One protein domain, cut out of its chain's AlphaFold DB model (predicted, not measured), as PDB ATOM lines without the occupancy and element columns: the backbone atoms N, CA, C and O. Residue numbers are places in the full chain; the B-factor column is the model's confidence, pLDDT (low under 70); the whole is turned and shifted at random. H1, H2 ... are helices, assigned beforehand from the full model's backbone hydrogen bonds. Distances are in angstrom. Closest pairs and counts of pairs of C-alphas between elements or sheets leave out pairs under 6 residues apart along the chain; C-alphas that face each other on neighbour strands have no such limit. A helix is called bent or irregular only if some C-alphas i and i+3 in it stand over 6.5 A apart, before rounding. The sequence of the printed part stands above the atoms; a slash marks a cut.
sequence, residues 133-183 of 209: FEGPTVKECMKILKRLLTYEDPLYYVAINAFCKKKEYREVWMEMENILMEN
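AT A GLANCE: This is residues 133 to 183 of the 209 residues of an uncharacterized protein of Vitis vinifera (UniProt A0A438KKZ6). Two helices, H2 and H3, make a V that is joined at its corner by a single residue, and a third helix, H1, lies over the gap between them, side by side with H2 as a helical hairpin and slanting away from H3. The far end of H3, with the last residue after it, sticks out: residues 178 to 183 stand free, of which 178 to 182 belong to H3. The printed part has 51 residues with three named helices, in the order H1, H2, H3 along the chain, and no named strand, and its class is all helix. It is compact, with a radius of gyration of the C-alphas of 10.8 A, and flat in outline, spanning 31 by 27 by 13 A along its three main axes.

HOW THE PARTS SIT: The printed part begins with residues 133 to 137, which come before H1, residues 138 to 148. After a tight link of 5 residues comes H2, residues 154 to 165. H1 and H2 touch, with 6 pairs of C-alphas within 8 A, and the closest C-alphas are those of Val 138 and Phe 163, 6.0 A apart. Their lines stand at a shallow tilt of 18 degrees and they run opposite ways, a helical hairpin. Their centres are 10.6 A apart. A tight link of 1 residue, Lys 166, joins H2 to H3, residues 167 to 182. H2 and H3 only just touch, with 3 pairs of C-alphas within 8 A, and they touch only at the corner by their link. H2 touches H3 with residues 162 to 163 alone, and H3 touches H2 with residues 169 to 170 alone; the closest C-alphas of the two helices are those of Phe 163 and Arg 170, 5.6 A apart. The lines of H2 and H3 stand at a steep tilt of 59 degrees, they run opposite ways, and their centres are 14.9 A apart. H3 also touches H1, with residues 170 to 174 of H3 alone; the closest C-alphas are those of Cys 141 and Arg 170, 6.7 A apart. H1 and H3 run the same way at a steep tilt of 44 degrees, with their centres 11.4 A apart. In the backbones of H1, H2 and H3, every O i to N i+4 pair is within hydrogen-bond range.

IN THESE COORDINATES: H1 runs from Val 138 to Leu 148, 11 residues and 15.3 A from first to last C-alpha. It begins at C-alpha 138, (-40.775, -23.039, -20.641). H2 runs from Pro 154, whose C-alpha is at (-29.519, -37.091, -18.546), to Lys 165, 12 residues and 17.4 A from first to last C-alpha. H3 is the longest helix by residues, 16 residues from Lys 167 to Glu 182, and measures 22.5 A from first to last C-alpha. It ends at C-alpha 182, (-54.683, -32.078, -6.403). None of the three helices is bent or irregular.

THE WHOLE: The two C-alphas farthest apart are those of Phe 133 and Glu 152, 33.4 A. The first and last printed C-alphas, those of Phe 133 and Asn 183, are 25.5 A apart. The printed part has no cut, and both links, H1 to H2 and H2 to H3, are tight. The mean pLDDT of the printed part is 86.7, with means of 91 for H1, 93 for H2 and 82 for H3. The model's confidence is low, under 70, at residue 133 and at residues 180 to 183.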
ATOM      1  N   PHE A 133     -54.707 -18.490 -25.122       69.19
ATOM      2  CA  PHE A 133     -54.066 -18.767 -23.842       69.19
ATOM      3  C   PHE A 133     -52.690 -19.356 -24.135       69.19
ATOM      4  O   PHE A 133     -52.542 -20.500 -24.584       69.19
ATOM      5  N   GLU A 134     -51.666 -18.542 -23.905       71.12
ATOM      6  CA  GLU A 134     -50.268 -18.921 -23.960       71.12
ATOM      7  C   GLU A 134     -50.017 -19.836 -22.765       71.12
ATOM      8  O   GLU A 134     -49.585 -19.423 -21.696       71.12
ATOM      9  N   GLY A 135     -50.417 -21.098 -22.941       79.44
ATOM     10  CA  GLY A 135     -50.194 -22.203 -22.023       79.44
ATOM     11  C   GLY A 135     -48.748 -22.260 -21.535       79.44
ATOM     12  O   GLY A 135     -47.884 -21.532 -22.030       79.44
ATOM     13  N   PRO A 136     -48.462 -23.139 -20.569       89.69
ATOM     14  CA  PRO A 136     -47.373 -22.964 -19.623       89.69
ATOM     15  C   PRO A 136     -46.063 -22.557 -20.279       89.69
ATOM     16  O   PRO A 136     -45.658 -23.121 -21.295       89.69
ATOM     17  N   THR A 137     -45.368 -21.584 -19.710       92.25
ATOM     18  CA  THR A 137     -44.091 -21.134 -20.258       92.25
ATOM     19  C   THR A 137     -42.998 -22.173 -20.002       92.25
ATOM     20  O   THR A 137     -43.019 -22.930 -19.028       92.25
ATOM     21  N   VAL A 138     -41.962 -22.183 -20.847       91.94
ATOM     22  CA  VAL A 138     -40.775 -23.039 -20.641       91.94
ATOM     23  C   VAL A 138     -40.134 -22.766 -19.274       91.94
ATOM     24  O   VAL A 138     -39.693 -23.687 -18.591       91.94
ATOM     25  N   LYS A 139     -40.127 -21.500 -18.838       91.94
ATOM     26  CA  LYS A 139     -39.567 -21.079 -17.549       91.94
ATOM     27  C   LYS A 139     -40.325 -21.679 -16.365       91.94
ATOM     28  O   LYS A 139     -39.696 -22.020 -15.366       91.94
ATOM     29  N   GLU A 140     -41.646 -21.801 -16.454       92.25
ATOM     30  CA  GLU A 140     -42.462 -22.461 -15.426       92.25
ATOM     31  C   GLU A 140     -42.178 -23.959 -15.376       92.25
ATOM     32  O   GLU A 140     -41.882 -24.478 -14.301       92.25
ATOM     33  N   CYS A 141     -42.124 -24.616 -16.537       93.06
ATOM     34  CA  CYS A 141     -41.774 -26.036 -16.627       93.06
ATOM     35  C   CYS A 141     -40.383 -26.310 -16.034       93.06
ATOM     36  O   CYS A 141     -40.199 -27.255 -15.275       93.06
ATOM     37  N   MET A 142     -39.405 -25.436 -16.298       90.94
ATOM     38  CA  MET A 142     -38.055 -25.544 -15.734       90.94
ATOM     39  C   MET A 142     -38.023 -25.426 -14.207       90.94
ATOM     40  O   MET A 142     -37.175 -26.054 -13.578       90.94
ATOM     41  N   LYS A 143     -38.905 -24.632 -13.585       92.31
ATOM     42  CA  LYS A 143     -38.962 -24.542 -12.115       92.31
ATOM     43  C   LYS A 143     -39.359 -25.883 -11.501       92.31
ATOM     44  O   LYS A 143     -38.738 -26.305 -10.532       92.31
ATOM     45  N   ILE A 144     -40.355 -26.545 -12.087       91.44
ATOM     46  CA  ILE A 144     -40.817 -27.865 -11.642       91.44
ATOM     47  C   ILE A 144     -39.762 -28.924 -11.959       91.44
ATOM     48  O   ILE A 144     -39.417 -29.721 -11.094       91.44
ATOM     49  N   LEU A 145     -39.163 -28.873 -13.148       92.44
ATOM     50  CA  LEU A 145     -38.119 -29.811 -13.547       92.44
ATOM     51  C   LEU A 145     -36.930 -29.805 -12.576       92.44
ATOM     52  O   LEU A 145     -36.475 -30.868 -12.178       92.44
ATOM     53  N   LYS A 146     -36.479 -28.625 -12.127       90.38
ATOM     54  CA  LYS A 146     -35.408 -28.488 -11.121       90.38
ATOM     55  C   LYS A 146     -35.775 -29.020  -9.736       90.38
ATOM     56  O   LYS A 146     -34.884 -29.262  -8.929       90.38
ATOM     57  N   ARG A 147     -37.069 -29.132  -9.427       89.50
ATOM     58  CA  ARG A 147     -37.556 -29.734  -8.180       89.50
ATOM     59  C   ARG A 147     -37.529 -31.262  -8.255       89.50
ATOM     60  O   ARG A 147     -37.370 -31.901  -7.224       89.50
ATOM     61  N   LEU A 148     -37.706 -31.821  -9.454       88.88
ATOM     62  CA  LEU A 148     -37.823 -33.262  -9.684       88.88
ATOM     63  C   LEU A 148     -36.490 -33.923 -10.053       88.88
ATOM     64  O   LEU A 148     -36.238 -35.043  -9.621       88.88
ATOM     65  N   LEU A 149     -35.648 -33.247 -10.839       90.75
ATOM     66  CA  LEU A 149     -34.403 -33.786 -11.394       90.75
ATOM     67  C   LEU A 149     -33.222 -32.839 -11.141       90.75
ATOM     68  O   LEU A 149     -33.382 -31.614 -11.139       90.75
ATOM     69  N   THR A 150     -32.023 -33.408 -10.978       89.81
ATOM     70  CA  THR A 150     -30.768 -32.643 -10.895       89.81
ATOM     71  C   THR A 150     -30.129 -32.468 -12.277       89.81
ATOM     72  O   THR A 150     -30.499 -33.135 -13.242       89.81
ATOM     73  N   TYR A 151     -29.163 -31.554 -12.395       88.31
ATOM     74  CA  TYR A 151     -28.494 -31.235 -13.666       88.31
ATOM     75  C   TYR A 151     -27.599 -32.363 -14.194       88.31
ATOM     76  O   TYR A 151     -27.206 -32.342 -15.361       88.31
ATOM     77  N   GLU A 152     -27.249 -33.312 -13.334       90.25
ATOM     78  CA  GLU A 152     -26.456 -34.493 -13.652       90.25
ATOM     79  C   GLU A 152     -27.309 -35.598 -14.284       90.25
ATOM     80  O   GLU A 152     -26.759 -36.483 -14.939       90.25
ATOM     81  N   ASP A 153     -28.635 -35.544 -14.121       92.69
ATOM     82  CA  ASP A 153     -29.544 -36.516 -14.714       92.69
ATOM     83  C   ASP A 153     -29.679 -36.261 -16.229       92.69
ATOM     84  O   ASP A 153     -30.143 -35.188 -16.639       92.69
ATOM     85  N   PRO A 154     -29.325 -37.224 -17.103       91.50
ATOM     86  CA  PRO A 154     -29.519 -37.091 -18.546       91.50
ATOM     87  C   PRO A 154     -30.962 -36.736 -18.938       91.50
ATOM     88  O   PRO A 154     -31.181 -36.036 -19.933       91.50
ATOM     89  N   LEU A 155     -31.950 -37.168 -18.145       93.88
ATOM     90  CA  LEU A 155     -33.366 -36.899 -18.370       93.88
ATOM     91  C   LEU A 155     -33.706 -35.406 -18.232       93.88
ATOM     92  O   LEU A 155     -34.618 -34.925 -18.906       93.88
ATOM     93  N   TYR A 156     -32.928 -34.642 -17.457       93.50
ATOM     94  CA  TYR A 156     -33.085 -33.193 -17.315       93.50
ATOM     95  C   TYR A 156     -32.962 -32.477 -18.671       93.50
ATOM     96  O   TYR A 156     -33.811 -31.664 -19.044       93.50
ATOM     97  N   TYR A 157     -31.949 -32.824 -19.472       93.25
ATOM     98  CA  TYR A 157     -31.743 -32.211 -20.789       93.25
ATOM     99  C   TYR A 157     -32.745 -32.709 -21.834       93.25
ATOM    100  O   TYR A 157     -33.158 -31.936 -22.704       93.25
ATOM    101  N   VAL A 158     -33.175 -33.971 -21.734       95.12
ATOM    102  CA  VAL A 158     -34.233 -34.525 -22.594       95.12
ATOM    103  C   VAL A 158     -35.543 -33.766 -22.377       95.12
ATOM    104  O   VAL A 158     -36.162 -33.329 -23.351       95.12
ATOM    105  N   ALA A 159     -35.924 -33.533 -21.119       93.38
ATOM    106  CA  ALA A 159     -37.118 -32.773 -20.765       93.38
ATOM    107  C   ALA A 159     -37.028 -31.307 -21.221       93.38
ATOM    108  O   ALA A 159     -37.970 -30.795 -21.824       93.38
ATOM    109  N   ILE A 160     -35.878 -30.640 -21.039       93.00
ATOM    110  CA  ILE A 160     -35.665 -29.276 -21.560       93.00
ATOM    111  C   ILE A 160     -35.863 -29.227 -23.075       93.00
ATOM    112  O   ILE A 160     -36.578 -28.360 -23.579       93.00
ATOM    113  N   ASN A 161     -35.250 -30.159 -23.807       93.69
ATOM    114  CA  ASN A 161     -35.383 -30.222 -25.258       93.69
ATOM    115  C   ASN A 161     -36.845 -30.443 -25.676       93.69
ATOM    116  O   ASN A 161     -37.308 -29.822 -26.628       93.69
ATOM    117  N   ALA A 162     -37.591 -31.284 -24.953       93.56
ATOM    118  CA  ALA A 162     -39.020 -31.468 -25.184       93.56
ATOM    119  C   ALA A 162     -39.801 -30.160 -24.965       93.56
ATOM    120  O   ALA A 162     -40.503 -29.715 -25.871       93.56
ATOM    121  N   PHE A 163     -39.620 -29.476 -23.831       93.88
ATOM    122  CA  PHE A 163     -40.342 -28.233 -23.526       93.88
ATOM    123  C   PHE A 163     -40.068 -27.098 -24.520       93.88
ATOM    124  O   PHE A 163     -40.957 -26.282 -24.780       93.88
ATOM    125  N   CYS A 164     -38.864 -27.049 -25.096       91.25
ATOM    126  CA  CYS A 164     -38.500 -26.065 -26.114       91.25
ATOM    127  C   CYS A 164     -39.103 -26.353 -27.498       91.25
ATOM    128  O   CYS A 164     -39.238 -25.428 -28.292       91.25
ATOM    129  N   LYS A 165     -39.460 -27.606 -27.809       89.62
ATOM    130  CA  LYS A 165     -39.946 -27.983 -29.148       89.62
ATOM    131  C   LYS A 165     -41.364 -27.507 -29.424       89.62
ATOM    132  O   LYS A 165     -41.646 -27.058 -30.530       89.62
ATOM    133  N   LYS A 166     -42.262 -27.696 -28.459       86.56
ATOM    134  CA  LYS A 166     -43.708 -27.567 -28.656       86.56
ATOM    135  C   LYS A 166     -44.403 -27.199 -27.351       86.56
ATOM    136  O   LYS A 166     -43.969 -27.609 -26.274       86.56
ATOM    137  N   LYS A 167     -45.466 -26.402 -27.453       89.06
ATOM    138  CA  LYS A 167     -46.261 -25.941 -26.304       89.06
ATOM    139  C   LYS A 167     -47.064 -27.088 -25.696       89.06
ATOM    140  O   LYS A 167     -47.135 -27.194 -24.479       89.06
ATOM    141  N   GLU A 168     -47.555 -27.988 -26.535       90.50
ATOM    142  CA  GLU A 168     -48.412 -29.114 -26.164       90.50
ATOM    143  C   GLU A 168     -47.701 -30.052 -25.172       90.50
ATOM    144  O   GLU A 168     -48.306 -30.562 -24.236       90.50
ATOM    145  N   TYR A 169     -46.378 -30.218 -25.296       92.31
ATOM    146  CA  TYR A 169     -45.595 -31.003 -24.332       92.31
ATOM    147  C   TYR A 169     -45.538 -30.359 -22.944       92.31
ATOM    148  O   TYR A 169     -45.463 -31.063 -21.942       92.31
ATOM    149  N   ARG A 170     -45.567 -29.025 -22.880       92.94
ATOM    150  CA  ARG A 170     -45.605 -28.285 -21.614       92.94
ATOM    151  C   ARG A 170     -46.987 -28.356 -20.982       92.94
ATOM    152  O   ARG A 170     -47.073 -28.495 -19.771       92.94
ATOM    153  N   GLU A 171     -48.042 -28.304 -21.789       91.50
ATOM    154  CA  GLU A 171     -49.424 -28.467 -21.327       91.50
ATOM    155  C   GLU A 171     -49.629 -29.842 -20.684       91.50
ATOM    156  O   GLU A 171     -49.980 -29.904 -19.509       91.50
ATOM    157  N   VAL A 172     -49.283 -30.923 -21.393       91.31
ATOM    158  CA  VAL A 172     -49.409 -32.300 -20.878       91.31
ATOM    159  C   VAL A 172     -48.586 -32.502 -19.603       91.31
ATOM    160  O   VAL A 172     -49.058 -33.091 -18.635       91.31
ATOM    161  N   TRP A 173     -47.351 -31.998 -19.572       90.88
ATOM    162  CA  TRP A 173     -46.494 -32.116 -18.392       90.88
ATOM    163  C   TRP A 173     -47.060 -31.376 -17.174       90.88
ATOM    164  O   TRP A 173     -47.030 -31.889 -16.056       90.88
ATOM    165  N   MET A 174     -47.578 -30.165 -17.377       89.06
ATOM    166  CA  MET A 174     -48.129 -29.351 -16.292       89.06
ATOM    167  C   MET A 174     -49.485 -29.878 -15.814       89.06
ATOM    168  O   MET A 174     -49.797 -29.741 -14.636       89.06
ATOM    169  N   GLU A 175     -50.257 -30.530 -16.685       87.12
ATOM    170  CA  GLU A 175     -51.457 -31.273 -16.298       87.12
ATOM    171  C   GLU A 175     -51.110 -32.451 -15.375       87.12
ATOM    172  O   GLU A 175     -51.724 -32.596 -14.319       87.12
ATOM    173  N   MET A 176     -50.073 -33.235 -15.707       81.94
ATOM    174  CA  MET A 176     -49.598 -34.330 -14.846       81.94
ATOM    175  C   MET A 176     -49.195 -33.834 -13.453       81.94
ATOM    176  O   MET A 176     -49.585 -34.424 -12.449       81.94
ATOM    177  N   GLU A 177     -48.447 -32.734 -13.380       78.56
ATOM    178  CA  GLU A 177     -48.058 -32.125 -12.106       78.56
ATOM    179  C   GLU A 177     -49.275 -31.615 -11.316       78.56
ATOM    180  O   GLU A 177     -49.343 -31.806 -10.102       78.56
ATOM    181  N   ASN A 178     -50.255 -30.996 -11.986       75.69
ATOM    182  CA  ASN A 178     -51.460 -30.505 -11.321       75.69
ATOM    183  C   ASN A 178     -52.269 -31.658 -10.703       75.69
ATOM    184  O   ASN A 178     -52.675 -31.566  -9.548       75.69
ATOM    185  N   ILE A 179     -52.404 -32.785 -11.412       73.94
ATOM    186  CA  ILE A 179     -53.065 -33.998 -10.899       73.94
ATOM    187  C   ILE A 179     -52.356 -34.540  -9.646       73.94
ATOM    188  O   ILE A 179     -53.015 -34.975  -8.699       73.94
ATOM    189  N   LEU A 180     -51.020 -34.501  -9.618       64.38
ATOM    190  CA  LEU A 180     -50.231 -34.950  -8.465       64.38
ATOM    191  C   LEU A 180     -50.368 -34.013  -7.253       64.38
ATOM    192  O   LEU A 180     -50.265 -34.470  -6.116       64.38
ATOM    193  N   MET A 181     -50.620 -32.722  -7.475       61.25
ATOM    194  CA  MET A 181     -50.832 -31.735  -6.408       61.25
ATOM    195  C   MET A 181     -52.284 -31.682  -5.910       61.25
ATOM    196  O   MET A 181     -52.524 -31.272  -4.775       61.25
ATOM    197  N   GLU A 182     -53.250 -32.110  -6.727       59.97
ATOM    198  CA  GLU A 182     -54.683 -32.078  -6.403       59.97
ATOM    199  C   GLU A 182     -55.142 -33.293  -5.570       59.97
ATOM    200  O   GLU A 182     -56.199 -33.252  -4.945       59.97
ATOM    201  N   ASN A 183     -54.308 -34.337  -5.446       51.59
ATOM    202  CA  ASN A 183     -54.562 -35.499  -4.585       51.59
ATOM    203  C   ASN A 183     -53.409 -35.786  -3.599       51.59
ATOM    204  O   ASN A 183     -52.600 -36.683  -3.839       51.59
TER     205      ASN A 183